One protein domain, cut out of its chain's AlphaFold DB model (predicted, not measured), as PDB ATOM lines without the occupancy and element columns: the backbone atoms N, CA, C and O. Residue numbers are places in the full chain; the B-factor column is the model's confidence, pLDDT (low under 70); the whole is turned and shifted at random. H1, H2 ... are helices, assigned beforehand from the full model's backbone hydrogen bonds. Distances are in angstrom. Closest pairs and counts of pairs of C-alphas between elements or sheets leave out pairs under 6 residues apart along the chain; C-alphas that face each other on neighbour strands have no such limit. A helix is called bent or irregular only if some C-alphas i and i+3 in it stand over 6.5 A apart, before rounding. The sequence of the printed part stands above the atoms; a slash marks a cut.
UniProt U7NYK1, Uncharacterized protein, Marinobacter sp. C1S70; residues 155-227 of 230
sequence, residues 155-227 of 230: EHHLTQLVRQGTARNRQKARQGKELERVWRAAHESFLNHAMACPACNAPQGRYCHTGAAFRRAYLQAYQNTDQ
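What this domain is: This is residues 155 to 227 of the 230 residues of an uncharacterized protein of Marinobacter sp. C1S70 (UniProt U7NYK1). One long helix, H1, bends partway along; its first arm, H1a, sticks out as a bare stalk over residues 155 to 174, and its second arm, H1b, forms a helical hairpin with H2, which folds back past the bend to the last part of H1a. A long loop, residues 197 to 208, joins the two helices at the end away from the stalk. The printed part has 73 residues with two named helices, H1 then H2, and no named strand; the class is all helix. It is extended, with a radius of gyration of the C-alphas of 18.9 A and spans of 62 by 21 by 16 A, the stalk making the length.

Where its parts are: Find C-alpha 155 at (80.233, 251.846, 140.561), where H1, residues 155 to 196, begins. By its hydrogen bonds it was assigned as one helix, but it is bent: C-alphas 182 and 185 are 7.3 A apart. Arm H1a, residues 155 to 182, measures 41.2 A, and arm H1b, residues 185 to 196, 16.6 A. H2, residues 209 to 226, runs 26.0 A to C-alpha 226 at (88.267, 215.110, 134.402).

How they stand to each other: The arms stand at a steep tilt of 60 degrees. H1b and H2 touch and form a helical hairpin, opposite ways at a shallow tilt of 31 degrees; look at the closest C-alphas, Ala 186 and Tyr 218, 4.7 A apart. H1a touches H2 with residues 179 to 182 alone, closest at the C-alphas of Leu 179 and Thr 225, 5.6 A. In H1b and H2 every O i to N i+4 pair is within hydrogen-bond range; in H1a 23 of 24 are.

The domain as a whole: The C-alphas farthest apart, Glu 155 and Ala 199, are 62.0 A apart. The printed part has no cut, and the link from H1 to H2 is long, 12 residues. Mean pLDDT of the printed part is 82.9; look for values under 70 at residues 156 to 157 and 225 to 227.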
ATOM      1  N   GLU A 155      79.488 252.170 139.335       71.44
ATOM      2  CA  GLU A 155      80.233 251.846 140.561       71.44
ATOM      3  C   GLU A 155      79.708 250.567 141.232       71.44
ATOM      4  O   GLU A 155      80.493 249.669 141.575       71.44
ATOM      5  N   HIS A 156      78.382 250.415 141.333       68.62
ATOM      6  CA  HIS A 156      77.769 249.157 141.751       68.62
ATOM      7  C   HIS A 156      78.120 248.022 140.778       68.62
ATOM      8  O   HIS A 156      78.432 246.910 141.217       68.62
ATOM      9  N   HIS A 157      78.136 248.290 139.466       66.06
ATOM     10  CA  HIS A 157      78.473 247.283 138.461       66.06
ATOM     11  C   HIS A 157      79.923 246.786 138.567       66.06
ATOM     12  O   HIS A 157      80.147 245.576 138.674       66.06
ATOM     13  N   LEU A 158      80.905 247.690 138.630       71.94
ATOM     14  CA  LEU A 158      82.318 247.346 138.830       71.94
ATOM     15  C   LEU A 158      82.521 246.566 140.138       71.94
ATOM     16  O   LEU A 158      83.180 245.521 140.152       71.94
ATOM     17  N   THR A 159      81.878 247.006 141.222       78.38
ATOM     18  CA  THR A 159      81.880 246.302 142.513       78.38
ATOM     19  C   THR A 159      81.306 244.886 142.387       78.38
ATOM     20  O   THR A 159      81.849 243.930 142.955       78.38
ATOM     21  N   GLN A 160      80.230 244.710 141.618       75.50
ATOM     22  CA  GLN A 160      79.616 243.407 141.376       75.50
ATOM     23  C   GLN A 160      80.516 242.495 140.528       75.50
ATOM     24  O   GLN A 160      80.696 241.333 140.899       75.50
ATOM     25  N   LEU A 161      81.135 243.004 139.456       74.62
ATOM     26  CA  LEU A 161      82.086 242.256 138.624       74.62
ATOM     27  C   LEU A 161      83.298 241.777 139.431       74.62
ATOM     28  O   LEU A 161      83.653 240.599 139.365       74.62
ATOM     29  N   VAL A 162      83.896 242.641 140.258       78.44
ATOM     30  CA  VAL A 162      85.026 242.272 141.131       78.44
ATOM     31  C   VAL A 162      84.614 241.189 142.137       78.44
ATOM     32  O   VAL A 162      85.352 240.217 142.346       78.44
ATOM     33  N   ARG A 163      83.410 241.277 142.720       75.56
ATOM     34  CA  ARG A 163      82.870 240.241 143.622       75.56
ATOM     35  C   ARG A 163      82.600 238.914 142.901       75.56
ATOM     36  O   ARG A 163      82.928 237.861 143.445       75.56
ATOM     37  N   GLN A 164      82.064 238.938 141.680       75.06
ATOM     38  CA  GLN A 164      81.844 237.729 140.875       75.06
ATOM     39  C   GLN A 164      83.165 237.084 140.430       75.06
ATOM     40  O   GLN A 164      83.344 235.878 140.598       75.06
ATOM     41  N   GLY A 165      84.118 237.872 139.924       74.06
ATOM     42  CA  GLY A 165      85.433 237.392 139.497       74.06
ATOM     43  C   GLY A 165      86.225 236.769 140.649       74.06
ATOM     44  O   GLY A 165      86.737 235.657 140.526       74.06
ATOM     45  N   THR A 166      86.254 237.426 141.812       77.50
ATOM     46  CA  THR A 166      86.900 236.869 143.013       77.50
ATOM     47  C   THR A 166      86.190 235.618 143.539       77.50
ATOM     48  O   THR A 166      86.873 234.680 143.953       77.50
ATOM     49  N   ALA A 167      84.856 235.532 143.471       73.69
ATOM     50  CA  ALA A 167      84.118 234.311 143.805       73.69
ATOM     51  C   ALA A 167      84.431 233.152 142.837       73.69
ATOM     52  O   ALA A 167      84.813 232.071 143.289       73.69
ATOM     53  N   ARG A 168      84.368 233.386 141.518       75.12
ATOM     54  CA  ARG A 168      84.675 232.388 140.472       75.12
ATOM     55  C   ARG A 168      86.120 231.892 140.574       75.12
ATOM     56  O   ARG A 168      86.363 230.692 140.472       75.12
ATOM     57  N   ASN A 169      87.070 232.785 140.857       76.88
ATOM     58  CA  ASN A 169      88.474 232.422 141.063       76.88
ATOM     59  C   ASN A 169      88.685 231.630 142.365       76.88
ATOM     60  O   ASN A 169      89.425 230.650 142.360       76.88
ATOM     61  N   ARG A 170      87.991 231.974 143.462       77.31
ATOM     62  CA  ARG A 170      87.998 231.173 144.704       77.31
ATOM     63  C   ARG A 170      87.391 229.782 144.495       77.31
ATOM     64  O   ARG A 170      87.915 228.822 145.051       77.31
ATOM     65  N   GLN A 171      86.331 229.658 143.695       77.81
ATOM     66  CA  GLN A 171      85.730 228.366 143.345       77.81
ATOM     67  C   GLN A 171      86.687 227.518 142.497       77.81
ATOM     68  O   GLN A 171      86.993 226.396 142.897       77.81
ATOM     69  N   LYS A 172      87.250 228.075 141.414       75.56
ATOM     70  CA  LYS A 172      88.278 227.401 140.599       75.56
ATOM     71  C   LYS A 172      89.487 226.964 141.432       75.56
ATOM     72  O   LYS A 172      89.958 225.846 141.274       75.56
ATOM     73  N   ALA A 173      89.962 227.804 142.353       76.56
ATOM     74  CA  ALA A 173      91.084 227.473 143.235       76.56
ATOM     75  C   ALA A 173      90.750 226.391 144.280       76.56
ATOM     76  O   ALA A 173      91.648 225.672 144.712       76.56
ATOM     77  N   ARG A 174      89.481 226.256 144.693       78.31
ATOM     78  CA  ARG A 174      89.016 225.135 145.531       78.31
ATOM     79  C   ARG A 174      88.923 223.845 144.720       78.31
ATOM     80  O   ARG A 174      89.492 222.850 145.144       78.31
ATOM     81  N   GLN A 175      88.288 223.892 143.549       78.38
ATOM     82  CA  GLN A 175      88.185 222.751 142.633       78.38
ATOM     83  C   GLN A 175      89.576 222.231 142.253       78.38
ATOM     84  O   GLN A 175      89.870 221.070 142.502       78.38
ATOM     85  N   GLY A 176      90.480 223.100 141.788       77.00
ATOM     86  CA  GLY A 176      91.858 222.724 141.455       77.00
ATOM     87  C   GLY A 176      92.596 222.023 142.601       77.00
ATOM     88  O   GLY A 176      93.229 221.002 142.368       77.00
ATOM     89  N   LYS A 177      92.450 222.501 143.847       81.06
ATOM     90  CA  LYS A 177      93.043 221.865 145.040       81.06
ATOM     91  C   LYS A 177      92.410 220.524 145.428       81.06
ATOM     92  O   LYS A 177      93.039 219.766 146.162       81.06
ATOM     93  N   GLU A 178      91.188 220.238 144.989       79.25
ATOM     94  CA  GLU A 178      90.553 218.935 145.207       79.25
ATOM     95  C   GLU A 178      91.001 217.932 144.147       79.25
ATOM     96  O   GLU A 178      91.502 216.864 144.487       79.25
ATOM     97  N   LEU A 179      90.934 218.331 142.874       76.94
ATOM     98  CA  LEU A 179      91.397 217.539 141.733       76.94
ATOM     99  C   LEU A 179      92.876 217.155 141.914       76.94
ATOM    100  O   LEU A 179      93.240 215.987 141.804       76.94
ATOM    101  N   GLU A 180      93.720 218.117 142.303       83.44
ATOM    102  CA  GLU A 180      95.132 217.871 142.606       83.44
ATOM    103  C   GLU A 180      95.313 216.833 143.727       83.44
ATOM    104  O   GLU A 180      96.158 215.947 143.608       83.44
ATOM    105  N   ARG A 181      94.505 216.872 144.798       81.19
ATOM    106  CA  ARG A 181      94.618 215.908 145.909       81.19
ATOM    107  C   ARG A 181      94.338 214.464 145.492       81.19
ATOM    108  O   ARG A 181      94.949 213.569 146.072       81.19
ATOM    109  N   VAL A 182      93.482 214.234 144.496       82.88
ATOM    110  CA  VAL A 182      93.163 212.884 144.001       82.88
ATOM    111  C   VAL A 182      94.345 212.268 143.246       82.88
ATOM    112  O   VAL A 182      94.681 211.108 143.486       82.88
ATOM    113  N   TRP A 183      95.019 213.020 142.365       86.62
ATOM    114  CA  TRP A 183      96.108 212.468 141.542       86.62
ATOM    115  C   TRP A 183      97.525 212.674 142.100       86.62
ATOM    116  O   TRP A 183      98.424 211.921 141.709       86.62
ATOM    117  N   ARG A 184      97.765 213.630 143.018       90.38
ATOM    118  CA  ARG A 184      99.124 213.987 143.490       90.38
ATOM    119  C   ARG A 184      99.909 212.789 144.030       90.38
ATOM    120  O   ARG A 184     101.042 212.582 143.612       90.38
ATOM    121  N   ALA A 185      99.311 211.945 144.874       88.69
ATOM    122  CA  ALA A 185     100.005 210.787 145.451       88.69
ATOM    123  C   ALA A 185     100.462 209.761 144.387       88.69
ATOM    124  O   ALA A 185     101.558 209.197 144.472       88.69
ATOM    125  N   ALA A 186      99.654 209.547 143.343       88.50
ATOM    126  CA  ALA A 186     100.010 208.676 142.222       88.50
ATOM    127  C   ALA A 186     101.070 209.322 141.309       88.50
ATOM    128  O   ALA A 186     101.959 208.631 140.807       88.50
ATOM    129  N   HIS A 187     101.014 210.645 141.138       91.38
ATOM    130  CA  HIS A 187     101.996 211.435 140.392       91.38
ATOM    131  C   HIS A 187     103.374 211.442 141.068       91.38
ATOM    132  O   HIS A 187     104.371 211.147 140.415       91.38
ATOM    133  N   GLU A 188     103.436 211.696 142.378       92.81
ATOM    134  CA  GLU A 188     104.665 211.616 143.177       92.81
ATOM    135  C   GLU A 188     105.265 210.203 143.128       92.81
ATOM    136  O   GLU A 188     106.455 210.049 142.857       92.81
ATOM    137  N   SER A 189     104.440 209.161 143.288       91.19
ATOM    138  CA  SER A 189     104.879 207.760 143.159       91.19
ATOM    139  C   SER A 189     105.475 207.464 141.774       91.19
ATOM    140  O   SER A 189     106.516 206.812 141.665       91.19
ATOM    141  N   PHE A 190     104.851 207.978 140.708       92.94
ATOM    142  CA  PHE A 190     105.351 207.854 139.341       92.94
ATOM    143  C   PHE A 190     106.665 208.617 139.123       92.94
ATOM    144  O   PHE A 190     107.615 208.023 138.611       92.94
ATOM    145  N   LEU A 191     106.758 209.889 139.530       91.81
ATOM    146  CA  LEU A 191     107.965 210.702 139.352       91.81
ATOM    147  C   LEU A 191     109.148 210.165 140.160       91.81
ATOM    148  O   LEU A 191     110.229 209.996 139.601       91.81
ATOM    149  N   ASN A 192     108.946 209.836 141.438       93.19
ATOM    150  CA  ASN A 192     109.999 209.286 142.295       93.19
ATOM    151  C   ASN A 192     110.578 207.999 141.692       93.19
ATOM    152  O   ASN A 192     111.796 207.832 141.622       93.19
ATOM    153  N   HIS A 193     109.721 207.120 141.164       92.44
ATOM    154  CA  HIS A 193     110.175 205.920 140.468       92.44
ATOM    155  C   HIS A 193     110.843 206.223 139.115       92.44
ATOM    156  O   HIS A 193     111.852 205.604 138.779       92.44
ATOM    157  N   ALA A 194     110.315 207.165 138.330       90.44
ATOM    158  CA  ALA A 194     110.858 207.527 137.021       90.44
ATOM    159  C   ALA A 194     112.226 208.231 137.101       90.44
ATOM    160  O   ALA A 194     113.019 208.089 136.175       90.44
ATOM    161  N   MET A 195     112.509 208.949 138.194       89.25
ATOM    162  CA  MET A 195     113.815 209.568 138.461       89.25
ATOM    163  C   MET A 195     114.831 208.579 139.052       89.25
ATOM    164  O   MET A 195     116.015 208.673 138.739       89.25
ATOM    165  N   ALA A 196     114.393 207.631 139.888       91.69
ATOM    166  CA  ALA A 196     115.289 206.684 140.562       91.69
ATOM    167  C   ALA A 196     115.583 205.397 139.762       91.69
ATOM    168  O   ALA A 196     116.577 204.723 140.028       91.69
ATOM    169  N   CYS A 197     114.727 205.008 138.810       92.81
ATOM    170  CA  CYS A 197     114.871 203.751 138.073       92.81
ATOM    171  C   CYS A 197     115.635 203.946 136.745       92.81
ATOM    172  O   CYS A 197     115.053 204.480 135.804       92.81
ATOM    173  N   PRO A 198     116.871 203.428 136.579       89.00
ATOM    174  CA  PRO A 198     117.636 203.578 135.332       89.00
ATOM    175  C   PRO A 198     117.056 202.788 134.143       89.00
ATOM    176  O   PRO A 198     117.456 202.998 133.000       89.00
ATOM    177  N   ALA A 199     116.102 201.880 134.389       87.19
ATOM    178  CA  ALA A 199     115.326 201.208 133.345       87.19
ATOM    179  C   ALA A 199     114.099 202.027 132.878       87.19
ATOM    180  O   ALA A 199     113.427 201.636 131.921       87.19
ATOM    181  N   CYS A 200     113.807 203.155 133.532       90.12
ATOM    182  CA  CYS A 200     112.854 204.157 133.070       90.12
ATOM    183  C   CYS A 200     113.599 205.290 132.347       90.12
ATOM    184  O   CYS A 200     114.652 205.748 132.771       90.12
ATOM    185  N   ASN A 201     113.027 205.763 131.244       85.56
ATOM    186  CA  ASN A 201     113.462 206.947 130.514       85.56
ATOM    187  C   ASN A 201     112.197 207.669 130.033       85.56
ATOM    188  O   ASN A 201     111.689 207.406 128.938       85.56
ATOM    189  N   ALA A 202     111.664 208.541 130.894       76.50
ATOM    190  CA  ALA A 202     110.426 209.272 130.637       76.50
ATOM    191  C   ALA A 202     110.478 210.137 129.355       76.50
ATOM    192  O   ALA A 202     109.519 210.053 128.585       76.50
ATOM    193  N   PRO A 203     111.581 210.856 129.030       77.50
ATOM    194  CA  PRO A 203     111.750 211.528 127.734       77.50
ATOM    195  C   PRO A 203     111.593 210.630 126.496       77.50
ATOM    196  O   PRO A 203     111.183 211.113 125.446       77.50
ATOM    197  N   GLN A 204     111.894 209.331 126.600       80.62
ATOM    198  CA  GLN A 204     111.698 208.350 125.520       80.62
ATOM    199  C   GLN A 204     110.423 207.503 125.683       80.62
ATOM    200  O   GLN A 204     110.227 206.542 124.943       80.62
ATOM    201  N   GLY A 205     109.574 207.798 126.674       80.50
ATOM    202  CA  GLY A 205     108.378 207.008 126.978       80.50
ATOM    203  C   GLY A 205     108.654 205.559 127.407       80.50
ATOM    204  O   GLY A 205     107.729 204.747 127.423       80.50
ATOM    205  N   ARG A 206     109.904 205.216 127.751       87.81
ATOM    206  CA  ARG A 206     110.288 203.867 128.187       87.81
ATOM    207  C   ARG A 206     110.112 203.753 129.695       87.81
ATOM    208  O   ARG A 206     110.634 204.573 130.442       87.81
ATOM    209  N   TYR A 207     109.431 202.707 130.144       92.00
ATOM    210  CA  TYR A 207     109.208 202.432 131.562       92.00
ATOM    211  C   TYR A 207     109.443 200.948 131.836       92.00
ATOM    212  O   TYR A 207     109.083 200.102 131.016       92.00
ATOM    213  N   CYS A 208     110.012 200.621 132.996       93.81
ATOM    214  CA  CYS A 208     109.991 199.251 133.499       93.81
ATOM    215  C   CYS A 208     108.554 198.863 133.918       93.81
ATOM    216  O   CYS A 208     107.663 199.715 133.969       93.81
ATOM    217  N   HIS A 209     108.318 197.591 134.259       93.69
ATOM    218  CA  HIS A 209     106.985 197.110 134.651       93.69
ATOM    219  C   HIS A 209     106.358 197.942 135.790       93.69
ATOM    220  O   HIS A 209     105.198 198.345 135.701       93.69
ATOM    221  N   THR A 210     107.146 198.269 136.819       92.12
ATOM    222  CA  THR A 210     106.718 199.065 137.980       92.12
ATOM    223  C   THR A 210     106.414 200.518 137.603       92.12
ATOM    224  O   THR A 210     105.342 201.027 137.925       92.12
ATOM    225  N   GLY A 211     107.285 201.175 136.829       91.88
ATOM    226  CA  GLY A 211     107.029 202.522 136.302       91.88
ATOM    227  C   GLY A 211     105.789 202.585 135.403       91.88
ATOM    228  O   GLY A 211     105.010 203.533 135.483       91.88
ATOM    229  N   ALA A 212     105.541 201.541 134.608       92.69
ATOM    230  CA  ALA A 212     104.335 201.403 133.795       92.69
ATOM    231  C   ALA A 212     103.068 201.112 134.627       92.69
ATOM    232  O   ALA A 212     101.960 201.388 134.165       92.69
ATOM    233  N   ALA A 213     103.192 200.563 135.841       93.62
ATOM    234  CA  ALA A 213     102.088 200.453 136.796       93.62
ATOM    235  C   ALA A 213     101.772 201.816 137.434       93.62
ATOM    236  O   ALA A 213     100.634 202.271 137.334       93.62
ATOM    237  N   PHE A 214     102.774 202.528 137.970       92.19
ATOM    238  CA  PHE A 214     102.571 203.874 138.526       92.19
ATOM    239  C   PHE A 214     102.031 204.866 137.487       92.19
ATOM    240  O   PHE A 214     101.110 205.621 137.785       92.19
ATOM    241  N   ARG A 215     102.516 204.819 136.235       91.75
ATOM    242  CA  ARG A 215     101.981 205.655 135.145       91.75
ATOM    243  C   ARG A 215     100.501 205.376 134.864       91.75
ATOM    244  O   ARG A 215      99.768 206.312 134.562       91.75
ATOM    245  N   ARG A 216     100.054 204.116 134.950       92.38
ATOM    246  CA  ARG A 216      98.632 203.758 134.792       92.38
ATOM    247  C   ARG A 216      97.797 204.269 135.963       92.38
ATOM    248  O   ARG A 216      96.783 204.904 135.710       92.38
ATOM    249  N   ALA A 217      98.261 204.089 137.200       90.50
ATOM    250  CA  ALA A 217      97.583 204.607 138.390       90.50
ATOM    251  C   ALA A 217      97.440 206.142 138.356       90.50
ATOM    252  O   ALA A 217      96.360 206.661 138.621       90.50
ATOM    253  N   TYR A 218      98.494 206.866 137.956       91.00
ATOM    254  CA  TYR A 218      98.440 208.317 137.758       91.00
ATOM    255  C   TYR A 218      97.423 208.722 136.682       91.00
ATOM    256  O   TYR A 218      96.588 209.586 136.933       91.00
ATOM    257  N   LEU A 219      97.451 208.081 135.508       90.81
ATOM    258  CA  LEU A 219      96.509 208.395 134.429       90.81
ATOM    259  C   LEU A 219      95.058 208.081 134.808       90.81
ATOM    260  O   LEU A 219      94.185 208.869 134.471       90.81
ATOM    261  N   GLN A 220      94.801 206.995 135.540       89.31
ATOM    262  CA  GLN A 220      93.464 206.669 136.047       89.31
ATOM    263  C   GLN A 220      92.986 207.703 137.074       89.31
ATOM    264  O   GLN A 220      91.875 208.208 136.950       89.31
ATOM    265  N   ALA A 221      93.828 208.083 138.042       85.31
ATOM    266  CA  ALA A 221      93.483 209.117 139.019       85.31
ATOM    267  C   ALA A 221      93.206 210.479 138.353       85.31
ATOM    268  O   ALA A 221      92.268 211.166 138.741       85.31
ATOM    269  N   TYR A 222      93.981 210.838 137.324       83.88
ATOM    270  CA  TYR A 222      93.807 212.074 136.559       83.88
ATOM    271  C   TYR A 222      92.545 212.047 135.673       83.88
ATOM    272  O   TYR A 222      91.764 212.995 135.666       83.88
ATOM    273  N   GLN A 223      92.282 210.945 134.965       83.12
ATOM    274  CA  GLN A 223      91.081 210.799 134.129       83.12
ATOM    275  C   GLN A 223      89.793 210.779 134.960       83.12
ATOM    276  O   GLN A 223      88.795 211.364 134.549       83.12
ATOM    277  N   ASN A 224      89.832 210.190 136.158       75.44
ATOM    278  CA  ASN A 224      88.713 210.223 137.097       75.44
ATOM    279  C   ASN A 224      88.457 211.631 137.670       75.44
ATOM    280  O   ASN A 224      87.353 211.886 138.137       75.44
ATOM    281  N   THR A 225      89.430 212.552 137.625       67.56
ATOM    282  CA  THR A 225      89.207 213.968 137.973       67.56
ATOM    283  C   THR A 225      88.654 214.817 136.824       67.56
ATOM    284  O   THR A 225      88.048 215.851 137.088       67.56
ATOM    285  N   ASP A 226      88.810 214.392 135.568       59.00
ATOM    286  CA  ASP A 226      88.267 215.110 134.402       59.00
ATOM    287  C   ASP A 226      86.795 214.758 134.096       59.00
ATOM    288  O   ASP A 226      86.156 215.435 133.288       59.00
ATOM    289  N   GLN A 227      86.229 213.720 134.728       49.75
ATOM    290  CA  GLN A 227      84.807 213.387 134.599       49.75
ATOM    291  C   GLN A 227      83.965 214.120 135.658       49.75
ATOM    292  O   GLN A 227      84.150 213.872 136.848       49.75
TER     293      GLN A 227